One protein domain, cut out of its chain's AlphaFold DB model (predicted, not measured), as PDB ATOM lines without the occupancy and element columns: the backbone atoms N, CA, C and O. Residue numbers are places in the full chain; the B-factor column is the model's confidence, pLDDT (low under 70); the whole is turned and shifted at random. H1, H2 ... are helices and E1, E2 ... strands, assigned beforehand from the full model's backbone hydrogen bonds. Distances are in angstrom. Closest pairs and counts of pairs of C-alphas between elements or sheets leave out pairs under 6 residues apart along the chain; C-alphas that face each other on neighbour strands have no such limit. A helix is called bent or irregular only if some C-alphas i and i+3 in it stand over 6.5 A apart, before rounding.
ATOM      1  N   SER A   7     101.126 135.072  92.494       97.19
ATOM      2  CA  SER A   7     101.105 135.090  91.038       97.19
ATOM      3  C   SER A   7     102.093 136.171  90.587       97.19
ATOM      4  O   SER A   7     101.858 137.344  90.891       97.19
ATOM      5  N   PRO A   8     103.195 135.802  89.911       96.12
ATOM      6  CA  PRO A   8     104.251 136.742  89.549       96.12
ATOM      7  C   PRO A   8     103.794 137.790  88.537       96.12
ATOM      8  O   PRO A   8     103.037 137.476  87.616       96.12
ATOM      9  N   THR A   9     104.358 138.990  88.641       97.00
ATOM     10  CA  THR A   9     104.248 140.026  87.604       97.00
ATOM     11  C   THR A   9     105.459 139.930  86.687       97.00
ATOM     12  O   THR A   9     106.580 139.743  87.151       97.00
ATOM     13  N   SER A  10     105.255 139.974  85.371       94.62
ATOM     14  CA  SER A  10     106.335 139.801  84.390       94.62
ATOM     15  C   SER A  10     106.486 141.018  83.492       94.62
ATOM     16  O   SER A  10     105.500 141.669  83.153       94.62
ATOM     17  N   VAL A  11     107.722 141.289  83.079       94.31
ATOM     18  CA  VAL A  11     108.068 142.363  82.144       94.31
ATOM     19  C   VAL A  11     108.767 141.765  80.924       94.31
ATOM     20  O   VAL A  11     109.526 140.797  81.030       94.31
ATOM     21  N   HIS A  12     108.507 142.366  79.761       93.38
ATOM     22  CA  HIS A  12     108.943 141.878  78.451       93.38
ATOM     23  C   HIS A  12     109.912 142.856  77.763       93.38
ATOM     24  O   HIS A  12     109.549 143.518  76.787       93.38
ATOM     25  N   PRO A  13     111.133 143.034  78.296       90.94
ATOM     26  CA  PRO A  13     112.106 143.949  77.723       90.94
ATOM     27  C   PRO A  13     112.735 143.392  76.439       90.94
ATOM     28  O   PRO A  13     112.860 142.186  76.255       90.94
ATOM     29  N   ILE A  14     113.235 144.282  75.578       90.94
ATOM     30  CA  ILE A  14     113.851 143.917  74.286       90.94
ATOM     31  C   ILE A  14     115.069 142.985  74.403       90.94
ATOM     32  O   ILE A  14     115.427 142.321  73.440       90.94
ATOM     33  N   TRP A  15     115.720 142.952  75.567       92.12
ATOM     34  CA  TRP A  15     116.903 142.130  75.822       92.12
ATOM     35  C   TRP A  15     116.565 140.722  76.335       92.12
ATOM     36  O   TRP A  15     117.478 139.937  76.601       92.12
ATOM     37  N   ALA A  16     115.277 140.412  76.507       92.75
ATOM     38  CA  ALA A  16     114.799 139.201  77.158       92.75
ATOM     39  C   ALA A  16     115.084 137.916  76.365       92.75
ATOM     40  O   ALA A  16     114.842 137.821  75.153       92.75
ATOM     41  N   GLY A  17     115.546 136.891  77.078       92.31
ATOM     42  CA  GLY A  17     115.603 135.514  76.590       92.31
ATOM     43  C   GLY A  17     114.330 134.709  76.874       92.31
ATOM     44  O   GLY A  17     113.336 135.219  77.382       92.31
ATOM     45  N   ASP A  18     114.356 133.425  76.519       92.62
ATOM     46  CA  ASP A  18     113.221 132.508  76.674       92.62
ATOM     47  C   ASP A  18     113.377 131.518  77.849       92.62
ATOM     48  O   ASP A  18     112.547 130.621  78.028       92.62
ATOM     49  N   ALA A  19     114.425 131.653  78.667       93.56
ATOM     50  CA  ALA A  19     114.763 130.710  79.725       93.56
ATOM     51  C   ALA A  19     113.735 130.723  80.861       93.56
ATOM     52  O   ALA A  19     113.338 129.652  81.325       93.56
ATOM     53  N   ILE A  20     113.245 131.902  81.272       94.69
ATOM     54  CA  ILE A  20     112.173 132.015  82.281       94.69
ATOM     55  C   ILE A  20     110.907 131.314  81.784       94.69
ATOM     56  O   ILE A  20     110.316 130.512  82.513       94.69
ATOM     57  N   ALA A  21     110.520 131.562  80.530       92.81
ATOM     58  CA  ALA A  21     109.339 130.955  79.929       92.81
ATOM     59  C   ALA A  21     109.451 129.426  79.888       92.81
ATOM     60  O   ALA A  21     108.571 128.722  80.389       92.81
ATOM     61  N   LYS A  22     110.578 128.907  79.382       92.88
ATOM     62  CA  LYS A  22     110.873 127.466  79.339       92.88
ATOM     63  C   LYS A  22     110.856 126.832  80.725       92.88
ATOM     64  O   LYS A  22     110.244 125.782  80.901       92.88
ATOM     65  N   ALA A  23     111.495 127.466  81.711       93.31
ATOM     66  CA  ALA A  23     111.568 126.953  83.076       93.31
ATOM     67  C   ALA A  23     110.189 126.876  83.751       93.31
ATOM     68  O   ALA A  23     109.953 125.988  84.568       93.31
ATOM     69  N   ARG A  24     109.274 127.787  83.400       92.12
ATOM     70  CA  ARG A  24     107.928 127.883  83.986       92.12
ATOM     71  C   ARG A  24     106.835 127.223  83.141       92.12
ATOM     72  O   ARG A  24     105.675 127.242  83.543       92.12
ATOM     73  N   GLY A  25     107.182 126.636  81.994       91.81
ATOM     74  CA  GLY A  25     106.210 126.062  81.059       91.81
ATOM     75  C   GLY A  25     105.251 127.103  80.470       91.81
ATOM     76  O   GLY A  25     104.111 126.772  80.148       91.81
ATOM     77  N   LEU A  26     105.693 128.358  80.371       89.00
ATOM     78  CA  LEU A  26     104.925 129.451  79.780       89.00
ATOM     79  C   LEU A  26     105.083 129.441  78.252       89.00
ATOM     80  O   LEU A  26     106.087 128.936  77.740       89.00
ATOM     81  N   PRO A  27     104.116 130.002  77.506       84.81
ATOM     82  CA  PRO A  27     104.262 130.178  76.069       84.81
ATOM     83  C   PRO A  27     105.519 130.991  75.750       84.81
ATOM     84  O   PRO A  27     105.767 132.021  76.363       84.81
ATOM     85  N   THR A  28     106.298 130.541  74.773       76.25
ATOM     86  CA  THR A  28     107.394 131.329  74.206       76.25
ATOM     87  C   THR A  28     106.879 132.007  72.944       76.25
ATOM     88  O   THR A  28     106.570 131.313  71.971       76.25
ATOM     89  N   ASP A  29     106.789 133.331  72.935       69.50
ATOM     90  CA  ASP A  29     106.756 134.091  71.692       69.50
ATOM     91  C   ASP A  29     108.130 134.743  71.480       69.50
ATOM     92  O   ASP A  29     108.859 135.046  72.419       69.50
ATOM     93  N   THR A  30     108.563 134.871  70.229       62.84
ATOM     94  CA  THR A  30     109.878 135.465  69.942       62.84
ATOM     95  C   THR A  30     109.880 136.983  70.105       62.84
ATOM     96  O   THR A  30     110.954 137.577  70.107       62.84
ATOM     97  N   GLU A  31     108.700 137.596  70.233       64.62
ATOM     98  CA  GLU A  31     108.501 139.048  70.244       64.62
ATOM     99  C   GLU A  31     108.300 139.626  71.662       64.62
ATOM    100  O   GLU A  31     108.603 140.796  71.873       64.62
ATOM    101  N   HIS A  32     107.843 138.837  72.645       70.88
ATOM    102  CA  HIS A  32     107.552 139.268  74.023       70.88
ATOM    103  C   HIS A  32     108.042 138.234  75.046       70.88
ATOM    104  O   HIS A  32     107.314 137.721  75.900       70.88
ATOM    105  N   ASN A  33     109.339 137.965  75.004       86.81
ATOM    106  CA  ASN A  33     109.995 137.113  75.981       86.81
ATOM    107  C   ASN A  33     109.873 137.652  77.420       86.81
ATOM    108  O   ASN A  33     109.840 138.859  77.648       86.81
ATOM    109  N   TYR A  34     109.833 136.747  78.398       90.00
ATOM    110  CA  TYR A  34     109.759 137.070  79.826       90.00
ATOM    111  C   TYR A  34     111.164 137.401  80.340       90.00
ATOM    112  O   TYR A  34     111.886 136.503  80.767       90.00
ATOM    113  N   GLY A  35     111.574 138.667  80.259       92.44
ATOM    114  CA  GLY A  35     112.922 139.083  80.666       92.44
ATOM    115  C   GLY A  35     113.067 139.233  82.170       92.44
ATOM    116  O   GLY A  35     114.120 138.910  82.713       92.44
ATOM    117  N   GLU A  36     111.999 139.673  82.836       95.69
ATOM    118  CA  GLU A  36     111.928 139.780  84.290       95.69
ATOM    119  C   GLU A  36     110.638 139.135  84.795       95.69
ATOM    120  O   GLU A  36     109.562 139.371  84.242       95.69
ATOM    121  N   ALA A  37     110.741 138.340  85.856       96.19
ATOM    122  CA  ALA A  37     109.604 137.793  86.586       96.19
ATOM    123  C   ALA A  37     109.744 138.131  88.072       96.19
ATOM    124  O   ALA A  37     110.616 137.597  88.761       96.19
ATOM    125  N   PHE A  38     108.894 139.035  88.544       97.69
ATOM    126  CA  PHE A  38     108.807 139.506  89.919       97.69
ATOM    127  C   PHE A  38     107.964 138.508  90.710       97.69
ATOM    128  O   PHE A  38     106.741 138.482  90.584       97.69
ATOM    129  N   ASP A  39     108.623 137.657  91.493       96.69
ATOM    130  CA  ASP A  39     107.968 136.634  92.317       96.69
ATOM    131  C   ASP A  39     107.566 137.175  93.694       96.69
ATOM    132  O   ASP A  39     106.625 136.670  94.305       96.69
ATOM    133  N   VAL A  40     108.262 138.211  94.171       97.31
ATOM    134  CA  VAL A  40     107.885 139.003  95.346       97.31
ATOM    135  C   VAL A  40     108.129 140.466  95.008       97.31
ATOM    136  O   VAL A  40     109.248 140.835  94.658       97.31
ATOM    137  N   SER A  41     107.086 141.285  95.080       97.12
ATOM    138  CA  SER A  41     107.174 142.727  94.875       97.12
ATOM    139  C   SER A  41     105.932 143.405  95.439       97.12
ATOM    140  O   SER A  41     104.815 142.997  95.120       97.12
ATOM    141  N   ALA A  42     106.140 144.439  96.250       96.44
ATOM    142  CA  ALA A  42     105.104 145.380  96.675       96.44
ATOM    143  C   ALA A  42     105.242 146.742  95.962       96.44
ATOM    144  O   ALA A  42     104.552 147.693  96.309       96.44
ATOM    145  N   HIS A  43     106.139 146.857  94.971       94.25
ATOM    146  CA  HIS A  43     106.331 148.102  94.232       94.25
ATOM    147  C   HIS A  43     105.146 148.344  93.278       94.25
ATOM    148  O   HIS A  43     104.834 147.435  92.501       94.25
ATOM    149  N   PRO A  44     104.525 149.540  93.248       90.31
ATOM    150  CA  PRO A  44     103.287 149.796  92.502       90.31
ATOM    151  C   PRO A  44     103.327 149.397  91.021       90.31
ATOM    152  O   PRO A  44     102.359 148.846  90.499       90.31
ATOM    153  N   ASP A  45     104.459 149.617  90.348       92.62
ATOM    154  CA  ASP A  45     104.596 149.328  88.913       92.62
ATOM    155  C   ASP A  45     104.665 147.829  88.575       92.62
ATOM    156  O   ASP A  45     104.399 147.431  87.440       92.62
ATOM    157  N   VAL A  46     105.058 146.991  89.536       95.94
ATOM    158  CA  VAL A  46     105.370 145.566  89.328       95.94
ATOM    159  C   VAL A  46     104.924 144.712  90.519       95.94
ATOM    160  O   VAL A  46     105.554 143.705  90.845       95.94
ATOM    161  N   CYS A  47     103.846 145.122  91.193       97.38
ATOM    162  CA  CYS A  47     103.325 144.466  92.391       97.38
ATOM    163  C   CYS A  47     102.780 143.073  92.051       97.38
ATOM    164  O   CYS A  47     102.204 142.867  90.979       97.38
ATOM    165  N   VAL A  48     102.964 142.102  92.946       98.50
ATOM    166  CA  VAL A  48     102.455 140.734  92.762       98.50
ATOM    167  C   VAL A  48     101.048 140.573  93.328       98.50
ATOM    168  O   VAL A  48     100.662 141.229  94.295       98.50
ATOM    169  N   THR A  49     100.282 139.640  92.765       98.62
ATOM    170  CA  THR A  49      98.955 139.276  93.283       98.62
ATOM    171  C   THR A  49      99.043 138.046  94.184       98.62
ATOM    172  O   THR A  49      99.685 137.055  93.836       98.62
ATOM    173  N   ILE A  50      98.350 138.048  95.322       98.38
ATOM    174  CA  ILE A  50      98.238 136.880  96.206       98.38
ATOM    175  C   ILE A  50      97.398 135.789  95.524       98.38
ATOM    176  O   ILE A  50      96.299 136.038  95.030       98.38
ATOM    177  N   ALA A  51      97.899 134.555  95.510       98.38
ATOM    178  CA  ALA A  51      97.328 133.435  94.762       98.38
ATOM    179  C   ALA A  51      96.507 132.452  95.617       98.38
ATOM    180  O   ALA A  51      95.895 131.529  95.075       98.38
ATOM    181  N   ASN A  52      96.508 132.584  96.945       98.31
ATOM    182  CA  ASN A  52      95.839 131.645  97.847       98.31
ATOM    183  C   ASN A  52      95.213 132.317  99.071       98.31
ATOM    184  O   ASN A  52      95.537 133.444  99.434       98.31
ATOM    185  N   GLY A  53      94.336 131.558  99.726       97.12
ATOM    186  CA  GLY A  53      93.767 131.934 101.011       97.12
ATOM    187  C   GLY A  53      92.737 133.064 100.936       97.12
ATOM    188  O   GLY A  53      92.249 133.401  99.856       97.12
ATOM    189  N   PRO A  54      92.385 133.653 102.090       96.81
ATOM    190  CA  PRO A  54      91.373 134.707 102.180       96.81
ATOM    191  C   PRO A  54      91.731 136.008 101.451       96.81
ATOM    192  O   PRO A  54      90.830 136.770 101.121       96.81
ATOM    193  N   LEU A  55      93.024 136.253 101.209       97.38
ATOM    194  CA  LEU A  55      93.531 137.445 100.518       97.38
ATOM    195  C   LEU A  55      93.782 137.193  99.020       97.38
ATOM    196  O   LEU A  55      94.338 138.048  98.335       97.38
ATOM    197  N   ALA A  56      93.406 136.019  98.496       98.31
ATOM    198  CA  ALA A  56      93.603 135.685  97.088       98.31
ATOM    199  C   ALA A  56      92.957 136.728  96.161       98.31
ATOM    200  O   ALA A  56      91.796 137.097  96.331       98.31
ATOM    201  N   GLY A  57      93.709 137.160  95.149       98.25
ATOM    202  CA  GLY A  57      93.305 138.192  94.198       98.25
ATOM    203  C   GLY A  57      93.656 139.622  94.614       98.25
ATOM    204  O   GLY A  57      93.547 140.513  93.779       98.25
ATOM    205  N   MET A  58      94.100 139.855  95.854       98.06
ATOM    206  CA  MET A  58      94.609 141.163  96.283       98.06
ATOM    207  C   MET A  58      96.054 141.369  95.828       98.06
ATOM    208  O   MET A  58      96.824 140.408  95.744       98.06
ATOM    209  N   HIS A  59      96.433 142.620  95.565       98.19
ATOM    210  CA  HIS A  59      97.840 142.979  95.429       98.19
ATOM    211  C   HIS A  59      98.551 142.922  96.789       98.19
ATOM    212  O   HIS A  59      97.922 143.042  97.846       98.19
ATOM    213  N   LEU A  60      99.863 142.678  96.767       97.69
ATOM    214  CA  LEU A  60     100.659 142.536  97.985       97.69
ATOM    215  C   LEU A  60     100.741 143.842  98.792       97.69
ATOM    216  O   LEU A  60     100.644 143.790 100.013       97.69
ATOM    217  N   ASP A  61     100.862 144.994  98.138       96.88
ATOM    218  CA  ASP A  61     100.864 146.324  98.767       96.88
ATOM    219  C   ASP A  61      99.544 146.640  99.492       96.88
ATOM    220  O   ASP A  61      99.551 147.069 100.650       96.88
ATOM    221  N   ASP A  62      98.405 146.337  98.868       97.44
ATOM    222  CA  ASP A  62      97.084 146.461  99.497       97.44
ATOM    223  C   ASP A  62      96.952 145.530 100.714       97.44
ATOM    224  O   ASP A  62      96.410 145.904 101.760       97.44
ATOM    225  N   ALA A  63      97.454 144.298 100.594       97.06
ATOM    226  CA  ALA A  63      97.427 143.328 101.680       97.06
ATOM    227  C   ALA A  63      98.309 143.763 102.857       97.06
ATOM    228  O   ALA A  63      97.869 143.658 104.002       97.06
ATOM    229  N   ILE A  64      99.512 144.283 102.590       97.06
ATOM    230  CA  ILE A  64     100.405 144.856 103.608       97.06
ATOM    231  C   ILE A  64      99.721 146.044 104.281       97.06
ATOM    232  O   ILE A  64      99.654 146.087 105.503       97.06
ATOM    233  N   SER A  65      99.097 146.941 103.518       96.06
ATOM    234  CA  SER A  65      98.375 148.091 104.078       96.06
ATOM    235  C   SER A  65      97.252 147.678 105.045       96.06
ATOM    236  O   SER A  65      97.017 148.343 106.054       96.06
ATOM    237  N   ALA A  66      96.550 146.574 104.764       96.56
ATOM    238  CA  ALA A  66      95.453 146.071 105.598       96.56
ATOM    239  C   ALA A  66      95.901 145.158 106.757       96.56
ATOM    240  O   ALA A  66      95.202 145.066 107.771       96.56
ATOM    241  N   HIS A  67      97.035 144.468 106.612       96.44
ATOM    242  CA  HIS A  67      97.491 143.394 107.503       96.44
ATOM    243  C   HIS A  67      98.993 143.478 107.826       96.44
ATOM    244  O   HIS A  67      99.653 142.452 107.986       96.44
ATOM    245  N   HIS A  68      99.527 144.696 107.928       96.50
ATOM    246  CA  HIS A  68     100.954 145.016 108.029       96.50
ATOM    247  C   HIS A  68     101.739 144.093 108.969       96.50
ATOM    248  O   HIS A  68     102.594 143.324 108.528       96.50
ATOM    249  N   ASP A  69     101.386 144.099 110.258       96.19
ATOM    250  CA  ASP A  69     102.119 143.359 111.292       96.19
ATOM    251  C   ASP A  69     102.060 141.840 111.097       96.19
ATOM    252  O   ASP A  69     102.981 141.123 111.489       96.19
ATOM    253  N   ASP A  70     101.002 141.334 110.464       95.31
ATOM    254  CA  ASP A  70     100.859 139.908 110.194       95.31
ATOM    255  C   ASP A  70     101.672 139.451 108.967       95.31
ATOM    256  O   ASP A  70     102.009 138.267 108.876       95.31
ATOM    257  N   ILE A  71     101.965 140.358 108.023       95.75
ATOM    258  CA  ILE A  71     102.673 140.049 106.769       95.75
ATOM    259  C   ILE A  71     104.163 140.383 106.873       95.75
ATOM    260  O   ILE A  71     104.996 139.539 106.542       95.75
ATOM    261  N   ILE A  72     104.504 141.590 107.333       95.81
ATOM    262  CA  ILE A  72     105.887 142.099 107.360       95.81
ATOM    263  C   ILE A  72     106.389 142.418 108.775       95.81
ATOM    264  O   ILE A  72     107.549 142.789 108.960       95.81
ATOM    265  N   GLY A  73     105.560 142.207 109.801       95.19
ATOM    266  CA  GLY A  73     105.937 142.460 111.188       95.19
ATOM    267  C   GLY A  73     106.110 143.951 111.453       95.19
ATOM    268  O   GLY A  73     105.247 144.755 111.137       95.19
ATOM    269  N   THR A  74     107.236 144.330 112.051       95.81
ATOM    270  CA  THR A  74     107.530 145.733 112.386       95.81
ATOM    271  C   THR A  74     108.403 146.427 111.340       95.81
ATOM    272  O   THR A  74     108.992 147.466 111.646       95.81
ATOM    273  N   LEU A  75     108.591 145.813 110.170       94.81
ATOM    274  CA  LEU A  75     109.362 146.412 109.084       94.81
ATOM    275  C   LEU A  75     108.589 147.600 108.493       94.81
ATOM    276  O   LEU A  75     107.371 147.516 108.405       94.81
ATOM    277  N   PRO A  76     109.259 148.683 108.082       92.56
ATOM    278  CA  PRO A  76     108.668 149.682 107.197       92.56
ATOM    279  C   PRO A  76     108.201 149.069 105.867       92.56
ATOM    280  O   PRO A  76     108.852 148.165 105.346       92.56
ATOM    281  N   ASP A  77     107.148 149.626 105.261       89.75
ATOM    282  CA  ASP A  77     106.615 149.165 103.965       89.75
ATOM    283  C   ASP A  77     107.679 149.086 102.854       89.75
ATOM    284  O   ASP A  77     107.672 148.162 102.042       89.75
ATOM    285  N   HIS A  78     108.624 150.031 102.829       86.62
ATOM    286  CA  HIS A  78     109.681 150.092 101.814       86.62
ATOM    287  C   HIS A  78     110.814 149.076 102.023       86.62
ATOM    288  O   HIS A  78     111.594 148.849 101.101       86.62
ATOM    289  N   ASP A  79     110.890 148.425 103.188       91.38
ATOM    290  CA  ASP A  79     111.892 147.386 103.470       91.38
ATOM    291  C   ASP A  79     111.470 146.006 102.926       91.38
ATOM    292  O   ASP A  79     112.185 145.009 103.081       91.38
ATOM    293  N   VAL A  80     110.302 145.918 102.281       93.44
ATOM    294  CA  VAL A  80     109.842 144.692 101.629       93.44
ATOM    295  C   VAL A  80     110.750 144.368 100.453       93.44
ATOM    296  O   VAL A  80     110.771 145.052  99.432       93.44
ATOM    297  N   ILE A  81     111.489 143.270 100.590       94.12
ATOM    298  CA  ILE A  81     112.421 142.830  99.560       94.12
ATOM    299  C   ILE A  81     111.696 142.492  98.254       94.12
ATOM    300  O   ILE A  81     110.662 141.821  98.238       94.12
ATOM    301  N   GLN A  82     112.309 142.889  97.145       96.12
ATOM    302  CA  GLN A  82     111.898 142.460  95.820       96.12
ATOM    303  C   GLN A  82     112.704 141.229  95.394       96.12
ATOM    304  O   GLN A  82     113.934 141.221  95.470       96.12
ATOM    305  N   ILE A  83     112.019 140.190  94.919       97.56
ATOM    306  CA  ILE A  83     112.644 138.984  94.371       97.56
ATOM    307  C   ILE A  83     112.248 138.862  92.905       97.56
ATOM    308  O   ILE A  83     111.086 138.604  92.584       97.56
ATOM    309  N   THR A  84     113.236 139.009  92.025       97.25
ATOM    310  CA  THR A  84     113.047 139.008  90.572       97.25
ATOM    311  C   THR A  84     113.974 137.986  89.920       97.25
ATOM    312  O   THR A  84     115.182 137.987  90.155       97.25
ATOM    313  N   PHE A  85     113.421 137.120  89.072       96.75
ATOM    314  CA  PHE A  85     114.205 136.322  88.130       96.75
ATOM    315  C   PHE A  85     114.456 137.134  86.868       96.75
ATOM    316  O   PHE A  85     113.531 137.766  86.363       96.75
ATOM    317  N   MET A  86     115.678 137.074  86.339       96.12
ATOM    318  CA  MET A  86     116.064 137.788  85.123       96.12
ATOM    319  C   MET A  86     116.702 136.844  84.104       96.12
ATOM    320  O   MET A  86     117.514 135.994  84.474       96.12
ATOM    321  N   ASP A  87     116.364 137.026  82.828       94.94
ATOM    322  CA  ASP A  87     116.975 136.318  81.697       94.94
ATOM    323  C   ASP A  87     117.536 137.299  80.659       94.94
ATOM    324  O   ASP A  87     116.846 137.760  79.742       94.94
ATOM    325  N   ALA A  88     118.809 137.638  80.841       93.38
ATOM    326  CA  ALA A  88     119.539 138.578  80.003       93.38
ATOM    327  C   ALA A  88     120.143 137.879  78.773       93.38
ATOM    328  O   ALA A  88     121.289 137.427  78.807       93.38
ATOM    329  N   ARG A  89     119.389 137.828  77.668       92.31
ATOM    330  CA  ARG A  89     119.888 137.330  76.374       92.31
ATOM    331  C   ARG A  89     120.747 138.363  75.649       92.31
ATOM    332  O   ARG A  89     121.726 138.001  74.999       92.31
ATOM    333  N   GLU A  90     120.382 139.639  75.740       91.81
ATOM    334  CA  GLU A  90     121.190 140.750  75.232       91.81
ATOM    335  C   GLU A  90     121.765 141.607  76.365       91.81
ATOM    336  O   GLU A  90     121.367 141.512  77.523       91.81
ATOM    337  N   THR A  91     122.728 142.473  76.035       91.81
ATOM    338  CA  THR A  91     123.330 143.396  77.005       91.81
ATOM    339  C   THR A  91     122.323 144.451  77.464       91.81
ATOM    340  O   THR A  91     121.812 145.227  76.654       91.81
ATOM    341  N   LEU A  92     122.104 144.530  78.778       92.88
ATOM    342  CA  LEU A  92     121.293 145.569  79.412       92.88
ATOM    343  C   LEU A  92     121.960 146.953  79.311       92.88
ATOM    344  O   LEU A  92     123.141 147.103  78.980       92.88
ATOM    345  N   SER A  93     121.197 148.002  79.617       90.94
ATOM    346  CA  SER A  93     121.755 149.347  79.763       90.94
ATOM    347  C   SER A  93     122.802 149.394  80.884       90.94
ATOM    348  O   SER A  93     122.710 148.687  81.886       90.94
ATOM    349  N   ILE A  94     123.797 150.274  80.720       90.12
ATOM    350  CA  ILE A  94     124.699 150.655  81.813       90.12
ATOM    351  C   ILE A  94     123.886 151.524  82.772       90.12
ATOM    352  O   ILE A  94     123.336 152.541  82.349       90.12
ATOM    353  N   GLN A  95     123.805 151.109  84.032       91.19
ATOM    354  CA  GLN A  95     122.908 151.681  85.033       91.19
ATOM    355  C   GLN A  95     123.652 151.940  86.344       91.19
ATOM    356  O   GLN A  95     124.667 151.309  86.635       91.19
ATOM    357  N   VAL A  96     123.138 152.888  87.122       92.81
ATOM    358  CA  VAL A  96     123.534 153.139  88.508       92.81
ATOM    359  C   VAL A  96     122.266 153.449  89.293       92.81
ATOM    360  O   VAL A  96     121.446 154.243  88.831       92.81
ATOM    361  N   HIS A  97     122.090 152.805  90.444       94.50
ATOM    362  CA  HIS A  97     120.966 153.082  91.332       94.50
ATOM    363  C   HIS A  97     121.293 154.259  92.264       94.50
ATOM    364  O   HIS A  97     122.446 154.389  92.692       94.50
ATOM    365  N   PRO A  98     120.321 155.152  92.530       94.44
ATOM    366  CA  PRO A  98     120.504 156.250  93.469       94.44
ATOM    367  C   PRO A  98     120.644 155.725  94.903       94.44
ATOM    368  O   PRO A  98     120.131 154.657  95.236       94.44
ATOM    369  N   ASN A  99     121.317 156.499  95.755       95.38
ATOM    370  CA  ASN A  99     121.196 156.340  97.208       95.38
ATOM    371  C   ASN A  99     119.874 156.949  97.718       95.38
ATOM    372  O   ASN A  99     119.197 157.644  96.957       95.38
ATOM    373  N   GLU A 100     119.540 156.758  98.999       94.81
ATOM    374  CA  GLU A 100     118.238 157.184  99.546       94.81
ATOM    375  C   GLU A 100     117.965 158.682  99.340       94.81
ATOM    376  O   GLU A 100     116.905 159.075  98.859       94.81
ATOM    377  N   GLU A 101     118.952 159.546  99.612       96.88
ATOM    378  CA  GLU A 101     118.808 160.997  99.412       96.88
ATOM    379  C   GLU A 101     118.501 161.349  97.945       96.88
ATOM    380  O   GLU A 101     117.699 162.241  97.650       96.88
ATOM    381  N   GLN A 102     119.154 160.671  96.999       96.19
ATOM    382  CA  GLN A 102     118.951 160.898  95.573       96.19
ATOM    383  C   GLN A 102     117.613 160.340  95.088       96.19
ATOM    384  O   GLN A 102     116.967 161.027  94.300       96.19
ATOM    385  N   ALA A 103     117.207 159.158  95.552       95.75
ATOM    386  CA  ALA A 103     115.957 158.506  95.168       95.75
ATOM    387  C   ALA A 103     114.752 159.370  95.573       95.75
ATOM    388  O   ALA A 103     113.949 159.765  94.722       95.75
ATOM    389  N   GLN A 104     114.739 159.833  96.828       95.62
ATOM    390  CA  GLN A 104     113.699 160.720  97.352       95.62
ATOM    391  C   GLN A 104     113.639 162.051  96.592       95.62
ATOM    392  O   GLN A 104     112.567 162.582  96.308       95.62
ATOM    393  N   ARG A 105     114.800 162.619  96.236       97.44
ATOM    394  CA  ARG A 105     114.869 163.918  95.549       97.44
ATOM    395  C   ARG A 105     114.491 163.850  94.068       97.44
ATOM    396  O   ARG A 105     114.006 164.850  93.540       97.44
ATOM    397  N   LEU A 106     114.831 162.764  93.376       94.44
ATOM    398  CA  LEU A 106     114.644 162.637  91.927       94.44
ATOM    399  C   LEU A 106     113.262 162.093  91.582       94.44
ATOM    400  O   LEU A 106     112.583 162.693  90.750       94.44
ATOM    401  N   ASP A 107     112.862 161.017  92.256       92.31
ATOM    402  CA  ASP A 107     111.706 160.209  91.870       92.31
ATOM    403  C   ASP A 107     110.682 160.066  93.013       92.31
ATOM    404  O   ASP A 107     109.573 159.592  92.786       92.31
ATOM    405  N   GLY A 108     111.007 160.543  94.225       93.50
ATOM    406  CA  GLY A 108     110.154 160.359  95.405       93.50
ATOM    407  C   GLY A 108     110.071 158.896  95.842       93.50
ATOM    408  O   GLY A 108     109.063 158.491  96.415       93.50
ATOM    409  N   ASP A 109     111.112 158.129  95.522       93.06
ATOM    410  CA  ASP A 109     111.213 156.686  95.731       93.06
ATOM    411  C   ASP A 109     112.379 156.360  96.683       93.06
ATOM    412  O   ASP A 109     113.103 157.257  97.130       93.06
ATOM    413  N   HIS A 110     112.566 155.082  96.992       93.50
ATOM    414  CA  HIS A 110     113.607 154.570  97.876       93.50
ATOM    415  C   HIS A 110     114.849 154.095  97.123       93.50
ATOM    416  O   HIS A 110     114.843 153.833  95.917       93.50
ATOM    417  N   GLU A 111     115.966 153.999  97.840       93.75
ATOM    418  CA  GLU A 111     117.185 153.451  97.266       93.75
ATOM    419  C   GLU A 111     117.022 152.002  96.812       93.75
ATOM    420  O   GLU A 111     116.355 151.182  97.441       93.75
ATOM    421  N   LYS A 112     117.711 151.657  95.723       92.19
ATOM    422  CA  LYS A 112     117.697 150.302  95.175       92.19
ATOM    423  C   LYS A 112     119.059 149.646  95.348       92.19
ATOM    424  O   LYS A 112     119.878 149.603  94.428       92.19
ATOM    425  N   THR A 113     119.292 149.127  96.549       93.62
ATOM    426  CA  THR A 113     120.407 148.210  96.806       93.62
ATOM    427  C   THR A 113     120.016 146.804  96.355       93.62
ATOM    428  O   THR A 113     118.952 146.305  96.711       93.62
ATOM    429  N   GLU A 114     120.879 146.144  95.585       95.69
ATOM    430  CA  GLU A 114     120.588 144.826  95.021       95.69
ATOM    431  C   GLU A 114     121.710 143.811  95.259       95.69
ATOM    432  O   GLU A 114     122.858 144.146  95.557       95.69
ATOM    433  N   SER A 115     121.358 142.535  95.112       95.56
ATOM    434  CA  SER A 115     122.305 141.425  95.090       95.56
ATOM    435  C   SER A 115     121.866 140.414  94.041       95.56
ATOM    436  O   SER A 115     120.669 140.195  93.852       95.56
ATOM    437  N   TRP A 116     122.827 139.803  93.347       96.69
ATOM    438  CA  TRP A 116     122.537 138.870  92.261       96.69
ATOM    439  C   TRP A 116     123.059 137.476  92.578       96.69
ATOM    440  O   TRP A 116     124.223 137.288  92.938       96.69
ATOM    441  N   TYR A 117     122.192 136.487  92.383       97.06
ATOM    442  CA  TYR A 117     122.548 135.078  92.434       97.06
ATOM    443  C   TYR A 117     122.518 134.494  91.021       97.06
ATOM    444  O   TYR A 117     121.462 134.397  90.396       97.06
ATOM    445  N   ILE A 118     123.688 134.110  90.503       96.81
ATOM    446  CA  ILE A 118     123.816 133.599  89.135       96.81
ATOM    447  C   ILE A 118     123.401 132.126  89.096       96.81
ATOM    448  O   ILE A 118     124.152 131.243  89.508       96.81
ATOM    449  N   LEU A 119     122.198 131.868  88.582       95.88
ATOM    450  CA  LEU A 119     121.651 130.514  88.427       95.88
ATOM    451  C   LEU A 119     122.296 129.748  87.269       95.88
ATOM    452  O   LEU A 119     122.529 128.544  87.365       95.88
ATOM    453  N   HIS A 120     122.563 130.448  86.168       95.12
ATOM    454  CA  HIS A 120     123.162 129.901  84.960       95.12
ATOM    455  C   HIS A 120     123.935 130.996  84.220       95.12
ATOM    456  O   HIS A 120     123.543 132.161  84.252       95.12
ATOM    457  N   ALA A 121     125.024 130.615  83.556       95.81
ATOM    458  CA  ALA A 121     125.814 131.494  82.705       95.81
ATOM    459  C   ALA A 121     126.472 130.674  81.587       95.81
ATOM    460  O   ALA A 121     127.085 129.635  81.854       95.81
ATOM    461  N   GLU A 122     126.361 131.142  80.346       94.81
ATOM    462  CA  GLU A 122     127.047 130.527  79.209       94.81
ATOM    463  C   GLU A 122     128.568 130.778  79.263       94.81
ATOM    464  O   GLU A 122     129.020 131.766  79.856       94.81
ATOM    465  N   PRO A 123     129.399 129.923  78.634       97.06
ATOM    466  CA  PRO A 123     130.825 130.194  78.498       97.06
ATOM    467  C   PRO A 123     131.082 131.562  77.851       97.06
ATOM    468  O   PRO A 123     130.664 131.817  76.725       97.06
ATOM    469  N   GLY A 124     131.806 132.431  78.559       96.00
ATOM    470  CA  GLY A 124     132.094 133.793  78.103       96.00
ATOM    471  C   GLY A 124     131.059 134.844  78.514       96.00
ATOM    472  O   GLY A 124     131.240 136.005  78.160       96.00
TER     473      GLY A 124
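What this domain is: This is residues 7 to 124 of the 150 residues of the protein "Mannose-6-phosphate isomerase" of Enorma sp. HF-1365 (UniProt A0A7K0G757). What is the shape? There is little regular structure: long loops surround a small sheet, with H1 grazing it and H2 and H3 set away from it. What builds it? The 118 printed residues include E1, H1, E2, H2, E3 and H3 in chain order, a mixed class with 37 residues in named elements; the antiparallel sheet runs E1, E2, E3. How large is it? It is only just compact, close to loose, with radius of gyration of the C-alphas 16.2 A and spans of 44 by 38 by 23 A.

Where its parts are: Where are the strands? E2 is residues 36 to 40, 11.8 A; E1, residues 9 to 11, 7.1 A, begins at C-alpha 9 (104.248, 140.026, 87.604); E3 is residues 83 to 86, 9.9 A. Where are the helices? H1 is residues 19 to 24, 8.5 A; H2, residues 60 to 71, 9.3 A, is irregular, with C-alphas 66 and 69 9.2 A apart; H3, residues 100 to 106, 10.0 A, ends at C-alpha 106 (114.644, 162.637, 91.927).

How they stand to each other: How do strands pair? Inner strand E2 is antiparallel to E1 at 159 degrees, N 9 to O 38 3.1 A, and to E3 at 164 degrees, N 37 to O 85 2.9 A, both within hydrogen-bond range. And the helices? H1 only grazes the sheet with residues 19 to 21; its closest C-alphas to E3, Ile 20 and Met 86, are 7.5 A apart. H2 and H3 are not on the sheet and are apart. Every O i to N i+4 pair is within hydrogen-bond range in H1 and H3, 6 of 8 in H2.

The domain as a whole: How far does it reach? The farthest C-alphas, Ala 66 and Gly 124, are 47.4 A apart; the printed part has no cut. Which links are long? H1 to E2, E2 to H2, H2 to E3 and E3 to H3 are long. Where is confidence low? Residues 29 to 31 are under 70 pLDDT.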